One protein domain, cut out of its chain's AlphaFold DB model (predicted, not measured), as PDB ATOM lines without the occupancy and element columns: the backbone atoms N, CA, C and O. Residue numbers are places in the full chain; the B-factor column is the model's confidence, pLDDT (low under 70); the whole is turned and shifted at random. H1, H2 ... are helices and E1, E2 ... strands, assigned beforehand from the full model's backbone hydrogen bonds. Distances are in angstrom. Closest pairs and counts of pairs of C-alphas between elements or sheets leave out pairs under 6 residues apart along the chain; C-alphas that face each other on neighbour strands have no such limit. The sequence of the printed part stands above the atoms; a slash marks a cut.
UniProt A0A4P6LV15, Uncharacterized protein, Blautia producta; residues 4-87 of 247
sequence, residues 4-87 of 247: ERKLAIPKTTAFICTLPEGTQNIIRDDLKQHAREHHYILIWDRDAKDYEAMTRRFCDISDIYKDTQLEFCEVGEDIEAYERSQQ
ATOM      1  N   GLU A   4      12.275 -46.997  18.862       87.50
ATOM      2  CA  GLU A   4      12.207 -46.147  20.058       87.50
ATOM      3  C   GLU A   4      11.111 -45.095  19.885       87.50
ATOM      4  O   GLU A   4      10.943 -44.524  18.803       87.50
ATOM      5  N   ARG A   5      10.361 -44.812  20.954       92.69
ATOM      6  CA  ARG A   5       9.334 -43.767  20.943       92.69
ATOM      7  C   ARG A   5       9.278 -43.047  22.286       92.69
ATOM      8  O   ARG A   5       9.066 -43.670  23.323       92.69
ATOM      9  N   LYS A   6       9.418 -41.719  22.238       94.56
ATOM     10  CA  LYS A   6       9.200 -40.833  23.386       94.56
ATOM     11  C   LYS A   6       7.783 -40.278  23.369       94.56
ATOM     12  O   LYS A   6       7.322 -39.864  22.307       94.56
ATOM     13  N   LEU A   7       7.104 -40.271  24.515       95.56
ATOM     14  CA  LEU A   7       5.752 -39.720  24.656       95.56
ATOM     15  C   LEU A   7       5.613 -38.930  25.959       95.56
ATOM     16  O   LEU A   7       5.947 -39.436  27.035       95.56
ATOM     17  N   ALA A   8       5.031 -37.733  25.892       95.50
ATOM     18  CA  ALA A   8       4.746 -36.931  27.077       95.50
ATOM     19  C   ALA A   8       3.466 -37.405  27.788       95.50
ATOM     20  O   ALA A   8       2.417 -36.756  27.772       95.50
ATOM     21  N   ILE A   9       3.542 -38.587  28.408       92.94
ATOM     22  CA  ILE A   9       2.423 -39.223  29.109       92.94
ATOM     23  C   ILE A   9       2.697 -39.223  30.617       92.94
ATOM     24  O   ILE A   9       3.593 -39.929  31.078       92.94
ATOM     25  N   PRO A  10       1.891 -38.513  31.427       89.38
ATOM     26  CA  PRO A  10       2.129 -38.412  32.867       89.38
ATOM     27  C   PRO A  10       1.859 -39.727  33.611       89.38
ATOM     28  O   PRO A  10       2.425 -39.981  34.671       89.38
ATOM     29  N   LYS A  11       0.944 -40.552  33.089       91.50
ATOM     30  CA  LYS A  11       0.620 -41.890  33.597       91.50
ATOM     31  C   LYS A  11      -0.060 -42.707  32.507       91.50
ATOM     32  O   LYS A  11      -0.901 -42.183  31.783       91.50
ATOM     33  N   THR A  12       0.217 -44.004  32.447       91.00
ATOM     34  CA  THR A  12      -0.369 -44.908  31.437       91.00
ATOM     35  C   THR A  12      -1.894 -45.023  31.530       91.00
ATOM     36  O   THR A  12      -2.554 -45.363  30.557       91.00
ATOM     37  N   THR A  13      -2.484 -44.690  32.679       94.88
ATOM     38  CA  THR A  13      -3.941 -44.661  32.881       94.88
ATOM     39  C   THR A  13      -4.601 -43.348  32.454       94.88
ATOM     40  O   THR A  13      -5.815 -43.208  32.610       94.88
ATOM     41  N   ALA A  14      -3.839 -42.366  31.960       93.94
ATOM     42  CA  ALA A  14      -4.389 -41.117  31.449       93.94
ATOM     43  C   ALA A  14      -5.197 -41.369  30.171       93.94
ATOM     44  O   ALA A  14      -4.818 -42.192  29.337       93.94
ATOM     45  N   PHE A  15      -6.303 -40.640  30.024       96.31
ATOM     46  CA  PHE A  15      -7.068 -40.609  28.782       96.31
ATOM     47  C   PHE A  15      -6.269 -39.881  27.707       96.31
ATOM     48  O   PHE A  15      -5.752 -38.791  27.963       96.31
ATOM     49  N   ILE A  16      -6.187 -40.460  26.511       96.25
ATOM     50  CA  ILE A  16      -5.382 -39.903  25.416       96.25
ATOM     51  C   ILE A  16      -5.874 -38.502  25.039       96.25
ATOM     52  O   ILE A  16      -5.066 -37.589  24.907       96.25
ATOM     53  N   CYS A  17      -7.190 -38.286  25.011       94.44
ATOM     54  CA  CYS A  17      -7.801 -36.979  24.747       94.44
ATOM     55  C   CYS A  17      -7.439 -35.872  25.758       94.44
ATOM     56  O   CYS A  17      -7.706 -34.698  25.503       94.44
ATOM     57  N   THR A  18      -6.844 -36.221  26.906       95.06
ATOM     58  CA  THR A  18      -6.389 -35.258  27.928       95.06
ATOM     59  C   THR A  18      -4.896 -34.933  27.841       95.06
ATOM     60  O   THR A  18      -4.416 -34.085  28.591       95.06
ATOM     61  N   LEU A  19      -4.157 -35.610  26.956       95.62
ATOM     62  CA  LEU A  19      -2.728 -35.382  26.737       95.62
ATOM     63  C   LEU A  19      -2.484 -34.082  25.949       95.62
ATOM     64  O   LEU A  19      -3.414 -33.558  25.332       95.62
ATOM     65  N   PRO A  20      -1.250 -33.553  25.922       95.62
ATOM     66  CA  PRO A  20      -0.898 -32.454  25.027       95.62
ATOM     67  C   PRO A  20      -1.216 -32.786  23.562       95.62
ATOM     68  O   PRO A  20      -1.046 -33.925  23.128       95.62
ATOM     69  N   GLU A  21      -1.648 -31.791  22.783       95.06
ATOM     70  CA  GLU A  21      -2.053 -31.978  21.378       95.06
ATOM     71  C   GLU A  21      -0.941 -32.611  20.523       95.06
ATOM     72  O   GLU A  21      -1.213 -33.505  19.724       95.06
ATOM     73  N   GLY A  22       0.320 -32.222  20.747       93.56
ATOM     74  CA  GLY A  22       1.478 -32.836  20.088       93.56
ATOM     75  C   GLY A  22       1.567 -34.343  20.343       93.56
ATOM     76  O   GLY A  22       1.629 -35.125  19.398       93.56
ATOM     77  N   THR A  23       1.455 -34.766  21.603       96.06
ATOM     78  CA  THR A  23       1.442 -36.184  21.993       96.06
ATOM     79  C   THR A  23       0.249 -36.928  21.392       96.06
ATOM     80  O   THR A  23       0.392 -38.059  20.931       96.06
ATOM     81  N   GLN A  24      -0.930 -36.297  21.349       96.50
ATOM     82  CA  GLN A  24      -2.109 -36.882  20.702       96.50
ATOM     83  C   GLN A  24      -1.876 -37.115  19.205       96.50
ATOM     84  O   GLN A  24      -2.257 -38.161  18.682       96.50
ATOM     85  N   ASN A  25      -1.238 -36.167  18.514       95.75
ATOM     86  CA  ASN A  25      -0.923 -36.293  17.091       95.75
ATOM     87  C   ASN A  25       0.055 -37.440  16.824       95.75
ATOM     88  O   ASN A  25      -0.204 -38.242  15.929       95.75
ATOM     89  N   ILE A  26       1.090 -37.580  17.658       95.75
ATOM     90  CA  ILE A  26       2.039 -38.699  17.587       95.75
ATOM     91  C   ILE A  26       1.308 -40.037  17.740       95.75
ATOM     92  O   ILE A  26       1.424 -40.906  16.880       95.75
ATOM     93  N   ILE A  27       0.488 -40.186  18.789       95.75
ATOM     94  CA  ILE A  27      -0.275 -41.421  19.036       95.75
ATOM     95  C   ILE A  27      -1.216 -41.730  17.866       95.75
ATOM     96  O   ILE A  27      -1.369 -42.888  17.477       95.75
ATOM     97  N   ARG A  28      -1.847 -40.705  17.285       96.06
ATOM     98  CA  ARG A  28      -2.744 -40.869  16.137       96.06
ATOM     99  C   ARG A  28      -2.003 -41.389  14.909       96.06
ATOM    100  O   ARG A  28      -2.543 -42.227  14.187       96.06
ATOM    101  N   ASP A  29      -0.801 -40.896  14.656       94.25
ATOM    102  CA  ASP A  29       0.006 -41.355  13.531       94.25
ATOM    103  C   ASP A  29       0.578 -42.753  13.772       94.25
ATOM    104  O   ASP A  29       0.519 -43.583  12.864       94.25
ATOM    105  N   ASP A  30       0.995 -43.067  15.000       94.19
ATOM    106  CA  ASP A  30       1.407 -44.419  15.389       94.19
ATOM    107  C   ASP A  30       0.244 -45.425  15.226       94.19
ATOM    108  O   ASP A  30       0.437 -46.512  14.680       94.19
ATOM    109  N   LEU A  31      -0.994 -45.045  15.579       94.81
ATOM    110  CA  LEU A  31      -2.198 -45.854  15.328       94.81
ATOM    111  C   LEU A  31      -2.428 -46.114  13.836       94.81
ATOM    112  O   LEU A  31      -2.724 -47.244  13.444       94.81
ATOM    113  N   LYS A  32      -2.314 -45.080  12.990       93.44
ATOM    114  CA  LYS A  32      -2.465 -45.223  11.532       93.44
ATOM    115  C   LYS A  32      -1.367 -46.099  10.944       93.44
ATOM    116  O   LYS A  32      -1.652 -46.894  10.052       93.44
ATOM    117  N   GLN A  33      -0.131 -45.940  11.412       89.50
ATOM    118  CA  GLN A  33       0.999 -46.744  10.968       89.50
ATOM    119  C   GLN A  33       0.774 -48.218  11.315       89.50
ATOM    120  O   GLN A  33       0.811 -49.057  10.420       89.50
ATOM    121  N   HIS A  34       0.450 -48.520  12.572       91.44
ATOM    122  CA  HIS A  34       0.199 -49.888  13.017       91.44
ATOM    123  C   HIS A  34      -0.973 -50.532  12.255       91.44
ATOM    124  O   HIS A  34      -0.880 -51.677  11.818       91.44
ATOM    125  N   ALA A  35      -2.050 -49.776  12.013       90.06
ATOM    126  CA  ALA A  35      -3.189 -50.221  11.210       90.06
ATOM    127  C   ALA A  35      -2.816 -50.564   9.759       90.06
ATOM    128  O   ALA A  35      -3.300 -51.564   9.230       90.06
ATOM    129  N   ARG A  36      -1.933 -49.772   9.131       85.38
ATOM    130  CA  ARG A  36      -1.392 -50.062   7.792       85.38
ATOM    131  C   ARG A  36      -0.533 -51.323   7.797       85.38
ATOM    132  O   ARG A  36      -0.725 -52.173   6.943       85.38
ATOM    133  N   GLU A  37       0.365 -51.456   8.770       82.81
ATOM    134  CA  GLU A  37       1.278 -52.605   8.888       82.81
ATOM    135  C   GLU A  37       0.529 -53.923   9.159       82.81
ATOM    136  O   GLU A  37       0.932 -54.982   8.688       82.81
ATOM    137  N   HIS A  38      -0.587 -53.863   9.888       84.38
ATOM    138  CA  HIS A  38      -1.366 -55.037  10.301       84.38
ATOM    139  C   HIS A  38      -2.688 -55.195   9.535       84.38
ATOM    140  O   HIS A  38      -3.514 -56.027   9.906       84.38
ATOM    141  N   HIS A  39      -2.893 -54.408   8.474       85.25
ATOM    142  CA  HIS A  39      -4.023 -54.515   7.547       85.25
ATOM    143  C   HIS A  39      -5.418 -54.475   8.204       85.25
ATOM    144  O   HIS A  39      -6.343 -55.160   7.766       85.25
ATOM    145  N   TYR A  40      -5.606 -53.647   9.237       89.44
ATOM    146  CA  TYR A  40      -6.920 -53.437   9.860       89.44
ATOM    147  C   TYR A  40      -7.382 -51.981   9.768       89.44
ATOM    148  O   TYR A  40      -6.601 -51.052   9.574       89.44
ATOM    149  N   ILE A  41      -8.691 -51.771   9.912       91.44
ATOM    150  CA  ILE A  41      -9.309 -50.445   9.817       91.44
ATOM    151  C   ILE A  41      -9.485 -49.860  11.219       91.44
ATOM    152  O   ILE A  41     -10.046 -50.502  12.107       91.44
ATOM    153  N   LEU A  42      -9.045 -48.615  11.412       93.62
ATOM    154  CA  LEU A  42      -9.321 -47.862  12.635       93.62
ATOM    155  C   LEU A  42     -10.797 -47.454  12.693       93.62
ATOM    156  O   LEU A  42     -11.324 -46.843  11.760       93.62
ATOM    157  N   ILE A  43     -11.455 -47.750  13.813       94.44
ATOM    158  CA  ILE A  43     -12.858 -47.390  14.042       94.44
ATOM    159  C   ILE A  43     -12.958 -45.887  14.327       94.44
ATOM    160  O   ILE A  43     -12.210 -45.350  15.146       94.44
ATOM    161  N   TRP A  44     -13.892 -45.215  13.651       94.56
ATOM    162  CA  TRP A  44     -14.160 -43.785  13.817       94.56
ATOM    163  C   TRP A  44     -15.313 -43.535  14.793       94.56
ATOM    164  O   TRP A  44     -16.417 -44.050  14.597       94.56
ATOM    165  N   ASP A  45     -15.081 -42.683  15.787       93.94
ATOM    166  CA  ASP A  45     -16.090 -42.203  16.725       93.94
ATOM    167  C   ASP A  45     -16.676 -40.869  16.224       93.94
ATOM    168  O   ASP A  45     -15.983 -39.860  16.056       93.94
ATOM    169  N   ARG A  46     -17.987 -40.859  15.953       93.00
ATOM    170  CA  ARG A  46     -18.684 -39.671  15.434       93.00
ATOM    171  C   ARG A  46     -18.848 -38.569  16.477       93.00
ATOM    172  O   ARG A  46     -18.859 -37.401  16.089       93.00
ATOM    173  N   ASP A  47     -18.977 -38.928  17.748       92.56
ATOM    174  CA  ASP A  47     -19.220 -37.983  18.836       92.56
ATOM    175  C   ASP A  47     -17.911 -37.305  19.244       92.56
ATOM    176  O   ASP A  47     -17.860 -36.080  19.383       92.56
ATOM    177  N   ALA A  48     -16.830 -38.084  19.336       89.62
ATOM    178  CA  ALA A  48     -15.491 -37.565  19.610       89.62
ATOM    179  C   ALA A  48     -14.841 -36.880  18.395       89.62
ATOM    180  O   ALA A  48     -13.916 -36.087  18.568       89.62
ATOM    181  N   LYS A  49     -15.335 -37.156  17.177       92.69
ATOM    182  CA  LYS A  49     -14.742 -36.710  15.902       92.69
ATOM    183  C   LYS A  49     -13.270 -37.119  15.760       92.69
ATOM    184  O   LYS A  49     -12.466 -36.366  15.213       92.69
ATOM    185  N   ASP A  50     -12.942 -38.310  16.243       94.12
ATOM    186  CA  ASP A  50     -11.608 -38.904  16.174       94.12
ATOM    187  C   ASP A  50     -11.729 -40.438  16.145       94.12
ATOM    188  O   ASP A  50     -12.836 -40.985  16.161       94.12
ATOM    189  N   TYR A  51     -10.613 -41.161  16.104       95.19
ATOM    190  CA  TYR A  51     -10.636 -42.617  16.239       95.19
ATOM    191  C   TYR A  51     -11.101 -43.038  17.635       95.19
ATOM    192  O   TYR A  51     -10.710 -42.434  18.631       95.19
ATOM    193  N   GLU A  52     -11.860 -44.132  17.726       95.31
ATOM    194  CA  GLU A  52     -12.337 -44.679  19.006       95.31
ATOM    195  C   GLU A  52     -11.172 -44.929  19.981       95.31
ATOM    196  O   GLU A  52     -11.274 -44.665  21.174       95.31
ATOM    197  N   ALA A  53     -10.017 -45.361  19.469       94.62
ATOM    198  CA  ALA A  53      -8.800 -45.543  20.256       94.62
ATOM    199  C   ALA A  53      -8.334 -44.257  20.974       94.62
ATOM    200  O   ALA A  53      -7.791 -44.346  22.072       94.62
ATOM    201  N   MET A  54      -8.592 -43.069  20.413       96.56
ATOM    202  CA  MET A  54      -8.187 -41.772  20.977       96.56
ATOM    203  C   MET A  54      -9.034 -41.339  22.181       96.56
ATOM    204  O   MET A  54      -8.631 -40.453  22.937       96.56
ATOM    205  N   THR A  55     -10.193 -41.968  22.403       94.50
ATOM    206  CA  THR A  55     -11.040 -41.709  23.581       94.50
ATOM    207  C   THR A  55     -10.682 -42.606  24.767       94.50
ATOM    208  O   THR A  55     -11.165 -42.388  25.881       94.50
ATOM    209  N   ARG A  56      -9.814 -43.605  24.554       95.38
ATOM    210  CA  ARG A  56      -9.406 -44.585  25.566       95.38
ATOM    211  C   ARG A  56      -8.235 -44.087  26.416       95.38
ATOM    212  O   ARG A  56      -7.672 -43.008  26.196       95.38
ATOM    213  N   ARG A  57      -7.868 -44.869  27.435       96.94
ATOM    214  CA  ARG A  57      -6.635 -44.632  28.195       96.94
ATOM    215  C   ARG A  57      -5.449 -45.143  27.393       96.94
ATOM    216  O   ARG A  57      -5.584 -46.094  26.631       96.94
ATOM    217  N   PHE A  58      -4.276 -44.564  27.616       95.81
ATOM    218  CA  PHE A  58      -3.068 -44.993  26.911       95.81
ATOM    219  C   PHE A  58      -2.772 -46.494  27.095       95.81
ATOM    220  O   PHE A  58      -2.440 -47.184  26.137       95.81
ATOM    221  N   CYS A  59      -2.973 -47.036  28.299       94.25
ATOM    222  CA  CYS A  59      -2.808 -48.466  28.570       94.25
ATOM    223  C   CYS A  59      -3.769 -49.373  27.787       94.25
ATOM    224  O   CYS A  59      -3.485 -50.553  27.646       94.25
ATOM    225  N   ASP A  60      -4.896 -48.854  27.293       95.31
ATOM    226  CA  ASP A  60      -5.868 -49.643  26.528       95.31
ATOM    227  C   ASP A  60      -5.444 -49.810  25.053       95.31
ATOM    228  O   ASP A  60      -6.080 -50.560  24.316       95.31
ATOM    229  N   ILE A  61      -4.399 -49.095  24.613       94.00
ATOM    230  CA  ILE A  61      -3.847 -49.156  23.249       94.00
ATOM    231  C   ILE A  61      -2.364 -49.543  23.231       94.00
ATOM    232  O   ILE A  61      -1.736 -49.485  22.178       94.00
ATOM    233  N   SER A  62      -1.778 -49.905  24.379       87.75
ATOM    234  CA  SER A  62      -0.329 -50.120  24.499       87.75
ATOM    235  C   SER A  62       0.206 -51.241  23.610       87.75
ATOM    236  O   SER A  62       1.402 -51.270  23.336       87.75
ATOM    237  N   ASP A  63      -0.667 -52.130  23.135       90.62
ATOM    238  CA  ASP A  63      -0.309 -53.226  22.235       90.62
ATOM    239  C   ASP A  63       0.319 -52.735  20.924       90.62
ATOM    240  O   ASP A  63       1.211 -53.401  20.408       90.62
ATOM    241  N   ILE A  64      -0.038 -51.537  20.433       92.88
ATOM    242  CA  ILE A  64       0.591 -50.965  19.224       92.88
ATOM    243  C   ILE A  64       2.075 -50.616  19.432       92.88
ATOM    244  O   ILE A  64       2.796 -50.359  18.472       92.88
ATOM    245  N   TYR A  65       2.526 -50.592  20.689       92.00
ATOM    246  CA  TYR A  65       3.901 -50.315  21.095       92.00
ATOM    247  C   TYR A  65       4.610 -51.548  21.667       92.00
ATOM    248  O   TYR A  65       5.668 -51.405  22.274       92.00
ATOM    249  N   LYS A  66       4.053 -52.755  21.505       88.94
ATOM    250  CA  LYS A  66       4.601 -53.985  22.098       88.94
ATOM    251  C   LYS A  66       6.075 -54.224  21.744       88.94
ATOM    252  O   LYS A  66       6.851 -54.598  22.618       88.94
ATOM    253  N   ASP A  67       6.449 -53.934  20.500       85.38
ATOM    254  CA  ASP A  67       7.814 -54.094  19.982       85.38
ATOM    255  C   ASP A  67       8.556 -52.744  19.880       85.38
ATOM    256  O   ASP A  67       9.505 -52.567  19.117       85.38
ATOM    257  N   THR A  68       8.096 -51.749  20.648       88.62
ATOM    258  CA  THR A  68       8.671 -50.402  20.717       88.62
ATOM    259  C   THR A  68       9.179 -50.122  22.127       88.62
ATOM    260  O   THR A  68       8.454 -50.243  23.113       88.62
ATOM    261  N   GLN A  69      10.428 -49.681  22.241       89.94
ATOM    262  CA  GLN A  69      10.965 -49.142  23.478       89.94
ATOM    263  C   GLN A  69      10.332 -47.772  23.748       89.94
ATOM    264  O   GLN A  69      10.715 -46.757  23.162       89.94
ATOM    265  N   LEU A  70       9.332 -47.768  24.631       92.38
ATOM    266  CA  LEU A  70       8.651 -46.563  25.092       92.38
ATOM    267  C   LEU A  70       9.439 -45.862  26.201       92.38
ATOM    268  O   LEU A  70       9.758 -46.460  27.230       92.38
ATOM    269  N   GLU A  71       9.667 -44.566  26.022       93.62
ATOM    270  CA  GLU A  71      10.217 -43.664  27.031       93.62
ATOM    271  C   GLU A  71       9.200 -42.550  27.316       93.62
ATOM    272  O   GLU A  71       8.682 -41.911  26.401       93.62
ATOM    273  N   PHE A  72       8.890 -42.307  28.590       94.44
ATOM    274  CA  PHE A  72       8.023 -41.194  28.974       94.44
ATOM    275  C   PHE A  72       8.867 -39.959  29.274       94.44
ATOM    276  O   PHE A  72       9.835 -40.048  30.027       94.44
ATOM    277  N   CYS A  73       8.497 -38.826  28.686       92.62
ATOM    278  CA  CYS A  73       9.302 -37.606  28.690       92.62
ATOM    279  C   CYS A  73       8.482 -36.367  29.084       92.62
ATOM    280  O   CYS A  73       7.274 -36.457  29.328       92.62
ATOM    281  N   GLU A  74       9.133 -35.205  29.159       91.31
ATOM    282  CA  GLU A  74       8.426 -33.937  29.359       91.31
ATOM    283  C   GLU A  74       7.710 -33.485  28.075       91.31
ATOM    284  O   GLU A  74       8.006 -33.942  26.966       91.31
ATOM    285  N   VAL A  75       6.727 -32.590  28.223       91.69
ATOM    286  CA  VAL A  75       5.946 -32.063  27.093       91.69
ATOM    287  C   VAL A  75       6.863 -31.313  26.129       91.69
ATOM    288  O   VAL A  75       7.515 -30.351  26.526       91.69
ATOM    289  N   GLY A  76       6.864 -31.721  24.858       89.25
ATOM    290  CA  GLY A  76       7.670 -31.115  23.799       89.25
ATOM    291  C   GLY A  76       8.892 -31.949  23.418       89.25
ATOM    292  O   GLY A  76       9.250 -31.980  22.242       89.25
ATOM    293  N   GLU A  77       9.479 -32.697  24.359       92.31
ATOM    294  CA  GLU A  77      10.585 -33.618  24.056       92.31
ATOM    295  C   GLU A  77      10.131 -34.764  23.136       92.31
ATOM    296  O   GLU A  77      10.892 -35.228  22.285       92.31
ATOM    297  N   ASP A  78       8.874 -35.193  23.278       93.25
ATOM    298  CA  ASP A  78       8.228 -36.185  22.422       93.25
ATOM    299  C   ASP A  78       8.076 -35.697  20.983       93.25
ATOM    300  O   ASP A  78       8.331 -36.463  20.057       93.25
ATOM    301  N   ILE A  79       7.725 -34.424  20.789       93.19
ATOM    302  CA  ILE A  79       7.575 -33.813  19.462       93.19
ATOM    303  C   ILE A  79       8.922 -33.787  18.740       93.19
ATOM    304  O   ILE A  79       9.036 -34.324  17.639       93.19
ATOM    305  N   GLU A  80       9.969 -33.248  19.369       89.00
ATOM    306  CA  GLU A  80      11.296 -33.197  18.743       89.00
ATOM    307  C   GLU A  80      11.870 -34.596  18.476       89.00
ATOM    308  O   GLU A  80      12.570 -34.827  17.486       89.00
ATOM    309  N   ALA A  81      11.638 -35.548  19.384       89.81
ATOM    310  CA  ALA A  81      12.051 -36.935  19.187       89.81
ATOM    311  C   ALA A  81      11.272 -37.593  18.040       89.81
ATOM    312  O   ALA A  81      11.862 -38.301  17.222       89.81
ATOM    313  N   TYR A  82       9.967 -37.334  17.944       90.12
ATOM    314  CA  TYR A  82       9.123 -37.836  16.869       90.12
ATOM    315  C   TYR A  82       9.559 -37.289  15.511       90.12
ATOM    316  O   TYR A  82       9.816 -38.081  14.608       90.12
ATOM    317  N   GLU A  83       9.735 -35.975  15.373       88.94
ATOM    318  CA  GLU A  83      10.184 -35.348  14.125       88.94
ATOM    319  C   GLU A  83      11.543 -35.894  13.672       88.94
ATOM    320  O   GLU A  83      11.705 -36.263  12.508       88.94
ATOM    321  N   ARG A  84      12.499 -36.046  14.600       86.38
ATOM    322  CA  ARG A  84      13.791 -36.693  14.311       86.38
ATOM    323  C   ARG A  84      13.623 -38.140  13.856       86.38
ATOM    324  O   ARG A  84      14.299 -38.561  12.923       86.38
ATOM    325  N   SER A  85      12.696 -38.890  14.456       83.75
ATOM    326  CA  SER A  85      12.418 -40.281  14.072       83.75
ATOM    327  C   SER A  85      11.830 -40.432  12.662       83.75
ATOM    328  O   SER A  85      11.888 -41.525  12.099       83.75
ATOM    329  N   GLN A  86      11.301 -39.358  12.064       82.94
ATOM    330  CA  GLN A  86      10.787 -39.350  10.687       82.94
ATOM    331  C   GLN A  86      11.856 -38.973   9.645       82.94
ATOM    332  O   GLN A  86      11.652 -39.182   8.454       82.94
ATOM    333  N   GLN A  87      13.008 -38.443  10.066       83.75
ATOM    334  CA  GLN A  87      14.069 -37.987   9.163       83.75
ATOM    335  C   GLN A  87      15.128 -39.074   8.947       83.75
ATOM    336  O   GLN A  87      15.368 -39.900   9.829       83.75
TER     337      GLN A  87
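Overview. This is residues 4 to 87 of the 247 residues of an uncharacterized protein of Blautia producta (UniProt A0A4P6LV15). A parallel two-strand sheet, E1 and E2, stands at one end; H4 packs on E1, long H1 runs through the middle, and residues 38 to 51 loop round the far end. The printed part has 84 residues, ordered E1 H1 H2 H3 E2 H4, class mixed. It is compact, radius of gyration of the C-alphas 12.2 A, spans 31 by 26 by 20 A.

Arrangement. Look first at parallel E1, residues 4 to 7, and E2, residues 68 to 72; N 5 and O 69, 3.0 A apart, are within hydrogen-bond range. Between them in the chain come H1, residues 21 to 37, H2, residues 52 to 55, and H3, residues 62 to 65, completing a strand-helix-strand unit. H1 touches H4, residues 77 to 86, with residues 22 to 26 alone, closest C-alphas Gly 22 and Ile 79, 6.2 A. In H1 and H4 every O i to N i+4 pair is within hydrogen-bond range.

Along the chain. Find C-alpha 4 at (12.207, -46.147, 20.058), where E1 begins. H1 runs 24.3 A from C-alpha 21 at (-2.053, -31.978, 21.378).

Size, cuts and confidence. Links E1 to H1 and H1 to H2 are long. The printed part has no cut; no printed residue is under 70 in pLDDT.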